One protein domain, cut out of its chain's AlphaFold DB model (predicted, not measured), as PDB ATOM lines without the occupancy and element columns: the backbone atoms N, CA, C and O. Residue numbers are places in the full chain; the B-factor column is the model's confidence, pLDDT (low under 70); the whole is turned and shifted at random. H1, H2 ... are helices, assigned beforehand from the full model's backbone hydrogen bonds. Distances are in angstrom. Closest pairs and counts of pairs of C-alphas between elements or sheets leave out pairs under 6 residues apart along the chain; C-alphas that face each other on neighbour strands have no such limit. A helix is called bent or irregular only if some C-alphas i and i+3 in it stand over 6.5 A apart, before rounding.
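Overview. This is residues 23 to 77 of the 125 residues of the protein "Regulator of G-protein signaling 6" of Sipha flava (yellow sugarcane aphid) (UniProt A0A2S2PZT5). Two separate helices, H1 and H2, stand at the two ends of an open, loose arrangement, joined by a long looping link, residues 37 to 59, that leaves a gap between itself and most of H2, whose residues 63 to 74 stand free. The link first folds back along H1, turns near residue 48, and returns to reach the start of H2, which points away from the rest as an arm. The printed part has 55 residues with two named helices, H1 then H2, and no named strand; the class is all helix, with 28 of the 55 printed residues in named elements. The whole is loose, with a radius of gyration of the C-alphas of 13.9 A, and spans 36 by 27 by 16 A.

Along the chain. H1 is residues 24 to 36, 18.4 A from first to last C-alpha, and begins with C-alpha 24 at (-34.888, 7.440, 42.830). H2 is residues 60 to 74, 21.3 A long by the same measure, from C-alpha 60 at (-43.848, -25.314, 43.851) to C-alpha 74 at (-24.373, -24.965, 52.391).

Arrangement. H1 and H2 are apart, with no C-alpha of the one within 8 A of the other. They are joined by a long link of 23 residues. Residues 23 to 29, of which 24 to 29 belong to H1, stand free. Residues 63 to 77, of which 63 to 74 belong to H2, stand free too. In H1 and H2 every O i to N i+4 pair is within hydrogen-bond range, and neither helix is bent.

Size, cuts and confidence. The two C-alphas farthest apart are those of Gly 39 and Arg 77, at 40.0 A. Without the stretches that stand free, the body of 33 residues spans 28 by 20 by 14 A. The printed part has no cut. Its mean pLDDT is 72.5, and residues 36 to 58 of this model are under 70.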
ATOM      1  N   ASP A  23     -34.449   9.322  47.258       90.12
ATOM      2  CA  ASP A  23     -33.600   8.880  46.151       90.12
ATOM      3  C   ASP A  23     -34.377   7.970  45.180       90.12
ATOM      4  O   ASP A  23     -35.093   7.047  45.587       90.12
ATOM      5  N   TYR A  24     -34.191   8.185  43.879       90.88
ATOM      6  CA  TYR A  24     -34.888   7.440  42.830       90.88
ATOM      7  C   TYR A  24     -34.755   5.916  42.991       90.88
ATOM      8  O   TYR A  24     -35.739   5.186  42.828       90.88
ATOM      9  N   LYS A  25     -33.568   5.400  43.345       87.69
ATOM     10  CA  LYS A  25     -33.347   3.953  43.511       87.69
ATOM     11  C   LYS A  25     -34.073   3.434  44.744       87.69
ATOM     12  O   LYS A  25     -34.503   2.280  44.764       87.69
ATOM     13  N   LYS A  26     -34.208   4.252  45.790       84.69
ATOM     14  CA  LYS A  26     -35.017   3.927  46.972       84.69
ATOM     15  C   LYS A  26     -36.507   3.887  46.614       84.69
ATOM     16  O   LYS A  26     -37.163   2.898  46.931       84.69
ATOM     17  N   LEU A  27     -37.016   4.872  45.870       85.81
ATOM     18  CA  LEU A  27     -38.407   4.894  45.399       85.81
ATOM     19  C   LEU A  27     -38.731   3.704  44.482       85.81
ATOM     20  O   LEU A  27     -39.777   3.075  44.637       85.81
ATOM     21  N   LYS A  28     -37.826   3.363  43.559       85.75
ATOM     22  CA  LYS A  28     -37.965   2.198  42.676       85.75
ATOM     23  C   LYS A  28     -38.109   0.903  43.477       85.75
ATOM     24  O   LYS A  28     -39.059   0.164  43.250       85.75
ATOM     25  N   ARG A  29     -37.229   0.676  44.462       83.38
ATOM     26  CA  ARG A  29     -37.296  -0.497  45.350       83.38
ATOM     27  C   ARG A  29     -38.615  -0.565  46.116       83.38
ATOM     28  O   ARG A  29     -39.218  -1.628  46.175       83.38
ATOM     29  N   TYR A  30     -39.095   0.553  46.664       81.31
ATOM     30  CA  TYR A  30     -40.394   0.572  47.344       81.31
ATOM     31  C   TYR A  30     -41.548   0.225  46.407       81.31
ATOM     32  O   TYR A  30     -42.409  -0.563  46.787       81.31
ATOM     33  N   LYS A  31     -41.557   0.763  45.181       79.94
ATOM     34  CA  LYS A  31     -42.580   0.442  44.177       79.94
ATOM     35  C   LYS A  31     -42.550  -1.034  43.789       79.94
ATOM     36  O   LYS A  31     -43.607  -1.646  43.742       79.94
ATOM     37  N   GLU A  32     -41.368  -1.606  43.568       77.75
ATOM     38  CA  GLU A  32     -41.199  -3.038  43.281       77.75
ATOM     39  C   GLU A  32     -41.693  -3.922  44.435       77.75
ATOM     40  O   GLU A  32     -42.341  -4.934  44.206       77.75
ATOM     41  N   LEU A  33     -41.430  -3.543  45.686       74.44
ATOM     42  CA  LEU A  33     -41.938  -4.282  46.844       74.44
ATOM     43  C   LEU A  33     -43.459  -4.131  46.994       74.44
ATOM     44  O   LEU A  33     -44.137  -5.103  47.312       74.44
ATOM     45  N   ALA A  34     -44.006  -2.941  46.736       72.44
ATOM     46  CA  ALA A  34     -45.439  -2.675  46.817       72.44
ATOM     47  C   ALA A  34     -46.242  -3.411  45.731       72.44
ATOM     48  O   ALA A  34     -47.318  -3.931  46.028       72.44
ATOM     49  N   THR A  35     -45.723  -3.502  44.498       70.38
ATOM     50  CA  THR A  35     -46.350  -4.291  43.423       70.38
ATOM     51  C   THR A  35     -46.340  -5.782  43.738       70.38
ATOM     52  O   THR A  35     -47.316  -6.467  43.449       70.38
ATOM     53  N   LEU A  36     -45.279  -6.283  44.375       65.38
ATOM     54  CA  LEU A  36     -45.207  -7.666  44.854       65.38
ATOM     55  C   LEU A  36     -46.126  -7.930  46.059       65.38
ATOM     56  O   LEU A  36     -46.499  -9.074  46.289       65.38
ATOM     57  N   ALA A  37     -46.501  -6.894  46.813       62.31
ATOM     58  CA  ALA A  37     -47.310  -7.001  48.026       62.31
ATOM     59  C   ALA A  37     -48.813  -6.730  47.828       62.31
ATOM     60  O   ALA A  37     -49.524  -6.566  48.817       62.31
ATOM     61  N   ASN A  38     -49.312  -6.632  46.586       62.97
ATOM     62  CA  ASN A  38     -50.706  -6.257  46.277       62.97
ATOM     63  C   ASN A  38     -51.202  -4.992  47.020       62.97
ATOM     64  O   ASN A  38     -52.395  -4.852  47.277       62.97
ATOM     65  N   GLY A  39     -50.305  -4.062  47.367       56.72
ATOM     66  CA  GLY A  39     -50.668  -2.829  48.069       56.72
ATOM     67  C   GLY A  39     -50.781  -2.912  49.600       56.72
ATOM     68  O   GLY A  39     -51.149  -1.906  50.202       56.72
ATOM     69  N   ASP A  40     -50.410  -4.019  50.258       54.16
ATOM     70  CA  ASP A  40     -50.328  -4.079  51.731       54.16
ATOM     71  C   ASP A  40     -49.004  -3.485  52.251       54.16
ATOM     72  O   ASP A  40     -48.047  -4.169  52.640       54.16
ATOM     73  N   ILE A  41     -48.961  -2.149  52.250       54.25
ATOM     74  CA  ILE A  41     -47.800  -1.308  52.598       54.25
ATOM     75  C   ILE A  41     -47.371  -1.501  54.070       54.25
ATOM     76  O   ILE A  41     -46.204  -1.309  54.406       54.25
ATOM     77  N   ASN A  42     -48.275  -1.968  54.943       51.50
ATOM     78  CA  ASN A  42     -48.008  -2.193  56.372       51.50
ATOM     79  C   ASN A  42     -47.015  -3.340  56.655       51.50
ATOM     80  O   ASN A  42     -46.487  -3.431  57.762       51.50
ATOM     81  N   SER A  43     -46.725  -4.200  55.669       49.50
ATOM     82  CA  SER A  43     -45.728  -5.277  55.799       49.50
ATOM     83  C   SER A  43     -44.288  -4.837  55.486       49.50
ATOM     84  O   SER A  43     -43.339  -5.586  55.725       49.50
ATOM     85  N   LEU A  44     -44.096  -3.617  54.971       53.09
ATOM     86  CA  LEU A  44     -42.808  -3.112  54.498       53.09
ATOM     87  C   LEU A  44     -42.011  -2.467  55.640       53.09
ATOM     88  O   LEU A  44     -41.832  -1.252  55.695       53.09
ATOM     89  N   GLN A  45     -41.509  -3.284  56.565       49.91
ATOM     90  CA  GLN A  45     -40.499  -2.816  57.514       49.91
ATOM     91  C   GLN A  45     -39.200  -2.471  56.758       49.91
ATOM     92  O   GLN A  45     -38.771  -3.249  55.901       49.91
ATOM     93  N   PRO A  46     -38.537  -1.338  57.059       45.16
ATOM     94  CA  PRO A  46     -37.280  -0.949  56.433       45.16
ATOM     95  C   PRO A  46     -36.126  -1.754  57.044       45.16
ATOM     96  O   PRO A  46     -35.264  -1.215  57.728       45.16
ATOM     97  N   LEU A  47     -36.106  -3.067  56.827       41.81
ATOM     98  CA  LEU A  47     -34.995  -3.913  57.246       41.81
ATOM     99  C   LEU A  47     -34.014  -4.059  56.084       41.81
ATOM    100  O   LEU A  47     -34.368  -4.492  54.990       41.81
ATOM    101  N   GLN A  48     -32.764  -3.678  56.345       44.88
ATOM    102  CA  GLN A  48     -31.579  -3.746  55.477       44.88
ATOM    103  C   GLN A  48     -31.135  -5.184  55.156       44.88
ATOM    104  O   GLN A  48     -29.951  -5.491  55.052       44.88
ATOM    105  N   ILE A  49     -32.082  -6.093  54.986       41.81
ATOM    106  CA  ILE A  49     -31.839  -7.477  54.623       41.81
ATOM    107  C   ILE A  49     -32.515  -7.657  53.264       41.81
ATOM    108  O   ILE A  49     -33.663  -7.235  53.113       41.81
ATOM    109  N   PRO A  50     -31.878  -8.281  52.258       39.84
ATOM    110  CA  PRO A  50     -32.575  -8.706  51.053       39.84
ATOM    111  C   PRO A  50     -33.484  -9.896  51.405       39.84
ATOM    112  O   PRO A  50     -33.279 -11.022  50.954       39.84
ATOM    113  N   VAL A  51     -34.483  -9.661  52.259       44.84
ATOM    114  CA  VAL A  51     -35.625 -10.545  52.433       44.84
ATOM    115  C   VAL A  51     -36.450 -10.320  51.187       44.84
ATOM    116  O   VAL A  51     -37.113  -9.298  51.034       44.84
ATOM    117  N   LYS A  52     -36.357 -11.261  50.248       55.00
ATOM    118  CA  LYS A  52     -37.372 -11.357  49.207       55.00
ATOM    119  C   LYS A  52     -38.708 -11.496  49.930       55.00
ATOM    120  O   LYS A  52     -38.850 -12.457  50.691       55.00
ATOM    121  N   PRO A  53     -39.665 -10.583  49.728       50.38
ATOM    122  CA  PRO A  53     -41.004 -10.829  50.209       50.38
ATOM    123  C   PRO A  53     -41.531 -12.075  49.490       50.38
ATOM    124  O   PRO A  53     -41.851 -12.022  48.305       50.38
ATOM    125  N   ASN A  54     -41.625 -13.211  50.185       53.47
ATOM    126  CA  ASN A  54     -42.538 -14.288  49.794       53.47
ATOM    127  C   ASN A  54     -43.966 -13.821  50.144       53.47
ATOM    128  O   ASN A  54     -44.638 -14.398  50.993       53.47
ATOM    129  N   ILE A  55     -44.402 -12.707  49.550       52.38
ATOM    130  CA  ILE A  55     -45.758 -12.181  49.714       52.38
ATOM    131  C   ILE A  55     -46.600 -12.827  48.614       52.38
ATOM    132  O   ILE A  55     -46.785 -12.301  47.525       52.38
ATOM    133  N   GLY A  56     -46.998 -14.068  48.880       58.69
ATOM    134  CA  GLY A  56     -47.786 -14.918  47.993       58.69
ATOM    135  C   GLY A  56     -47.713 -16.375  48.444       58.69
ATOM    136  O   GLY A  56     -46.728 -16.782  49.062       58.69
ATOM    137  N   LYS A  57     -48.747 -17.181  48.156       60.03
ATOM    138  CA  LYS A  57     -48.676 -18.633  48.398       60.03
ATOM    139  C   LYS A  57     -47.459 -19.170  47.634       60.03
ATOM    140  O   LYS A  57     -47.396 -18.957  46.421       60.03
ATOM    141  N   PRO A  58     -46.493 -19.816  48.302       66.31
ATOM    142  CA  PRO A  58     -45.266 -20.222  47.639       66.31
ATOM    143  C   PRO A  58     -45.606 -21.228  46.535       66.31
ATOM    144  O   PRO A  58     -46.195 -22.278  46.794       66.31
ATOM    145  N   THR A  59     -45.274 -20.892  45.285       81.00
ATOM    146  CA  THR A  59     -45.429 -21.837  44.175       81.00
ATOM    147  C   THR A  59     -44.420 -22.968  44.337       81.00
ATOM    148  O   THR A  59     -43.331 -22.784  44.890       81.00
ATOM    149  N   VAL A  60     -44.752 -24.152  43.821       86.75
ATOM    150  CA  VAL A  60     -43.848 -25.314  43.851       86.75
ATOM    151  C   VAL A  60     -42.496 -24.979  43.208       86.75
ATOM    152  O   VAL A  60     -41.451 -25.424  43.682       86.75
ATOM    153  N   GLU A  61     -42.491 -24.154  42.159       86.81
ATOM    154  CA  GLU A  61     -41.268 -23.677  41.506       86.81
ATOM    155  C   GLU A  61     -40.444 -22.749  42.407       86.81
ATOM    156  O   GLU A  61     -39.221 -22.895  42.468       86.81
ATOM    157  N   SER A  62     -41.093 -21.829  43.132       82.62
ATOM    158  CA  SER A  62     -40.418 -20.928  44.076       82.62
ATOM    159  C   SER A  62     -39.722 -21.718  45.186       82.62
ATOM    160  O   SER A  62     -38.537 -21.507  45.445       82.62
ATOM    161  N   ILE A  63     -40.409 -22.716  45.750       86.69
ATOM    162  CA  ILE A  63     -39.864 -23.594  46.797       86.69
ATOM    163  C   ILE A  63     -38.677 -24.401  46.265       86.69
ATOM    164  O   ILE A  63     -37.625 -24.458  46.900       86.69
ATOM    165  N   LYS A  64     -38.795 -25.000  45.073       90.81
ATOM    166  CA  LYS A  64     -37.683 -25.734  44.443       90.81
ATOM    167  C   LYS A  64     -36.466 -24.837  44.224       90.81
ATOM    168  O   LYS A  64     -35.339 -25.251  44.490       90.81
ATOM    169  N   LYS A  65     -36.682 -23.601  43.771       89.69
ATOM    170  CA  LYS A  65     -35.616 -22.608  43.592       89.69
ATOM    171  C   LYS A  65     -34.963 -22.236  44.922       89.69
ATOM    172  O   LYS A  65     -33.741 -22.105  44.980       89.69
ATOM    173  N   GLU A  66     -35.753 -22.089  45.980       90.00
ATOM    174  CA  GLU A  66     -35.260 -21.811  47.324       90.00
ATOM    175  C   GLU A  66     -34.417 -22.968  47.872       90.00
ATOM    176  O   GLU A  66     -33.298 -22.733  48.325       90.00
ATOM    177  N   ILE A  67     -34.875 -24.215  47.727       92.88
ATOM    178  CA  ILE A  67     -34.117 -25.419  48.105       92.88
ATOM    179  C   ILE A  67     -32.758 -25.445  47.399       92.88
ATOM    180  O   ILE A  67     -31.728 -25.652  48.041       92.88
ATOM    181  N   THR A  68     -32.728 -25.196  46.089       93.94
ATOM    182  CA  THR A  68     -31.474 -25.133  45.323       93.94
ATOM    183  C   THR A  68     -30.560 -24.014  45.826       93.94
ATOM    184  O   THR A  68     -29.360 -24.227  45.993       93.94
ATOM    185  N   ALA A  69     -31.110 -22.835  46.133       90.88
ATOM    186  CA  ALA A  69     -30.338 -21.723  46.683       90.88
ATOM    187  C   ALA A  69     -29.775 -22.031  48.082       90.88
ATOM    188  O   ALA A  69     -28.636 -21.670  48.373       90.88
ATOM    189  N   MET A  70     -30.541 -22.706  48.943       91.88
ATOM    190  CA  MET A  70     -30.078 -23.135  50.264       91.88
ATOM    191  C   MET A  70     -28.966 -24.181  50.158       91.88
ATOM    192  O   MET A  70     -27.949 -24.052  50.834       91.88
ATOM    193  N   ARG A  71     -29.107 -25.164  49.260       93.38
ATOM    194  CA  ARG A  71     -28.057 -26.157  48.977       93.38
ATOM    195  C   ARG A  71     -26.759 -25.488  48.533       93.38
ATOM    196  O   ARG A  71     -25.703 -25.808  49.064       93.38
ATOM    197  N   LEU A  72     -26.848 -24.496  47.646       93.69
ATOM    198  CA  LEU A  72     -25.682 -23.724  47.214       93.69
ATOM    199  C   LEU A  72     -25.031 -22.940  48.364       93.69
ATOM    200  O   LEU A  72     -23.815 -22.788  48.384       93.69
ATOM    201  N   LYS A  73     -25.811 -22.419  49.320       89.25
ATOM    202  CA  LYS A  73     -25.258 -21.735  50.502       89.25
ATOM    203  C   LYS A  73     -24.515 -22.699  51.427       89.25
ATOM    204  O   LYS A  73     -23.500 -22.302  51.987       89.25
ATOM    205  N   LEU A  74     -25.009 -23.928  51.573       91.62
ATOM    206  CA  LEU A  74     -24.373 -24.965  52.391       91.62
ATOM    207  C   LEU A  74     -23.071 -25.487  51.774       91.62
ATOM    208  O   LEU A  74     -22.146 -25.807  52.512       91.62
ATOM    209  N   ASP A  75     -22.982 -25.524  50.445       94.06
ATOM    210  CA  ASP A  75     -21.779 -25.961  49.720       94.06
ATOM    211  C   ASP A  75     -20.604 -24.966  49.843       94.06
ATOM    212  O   ASP A  75     -19.444 -25.287  49.581       94.06
ATOM    213  N   ARG A  76     -20.874 -23.730  50.288       90.81
ATOM    214  CA  ARG A  76     -19.823 -22.732  50.506       90.81
ATOM    215  C   ARG A  76     -18.952 -23.129  51.692       90.81
ATOM    216  O   ARG A  76     -19.427 -23.274  52.817       90.81
ATOM    217  N   ARG A  77     -17.641 -23.199  51.454       92.88
ATOM    218  CA  ARG A  77     -16.644 -23.333  52.522       92.88
ATOM    219  C   ARG A  77     -16.712 -22.112  53.438       92.88
ATOM    220  O   ARG A  77     -16.512 -20.987  52.986       92.88
TER     221      ARG A  77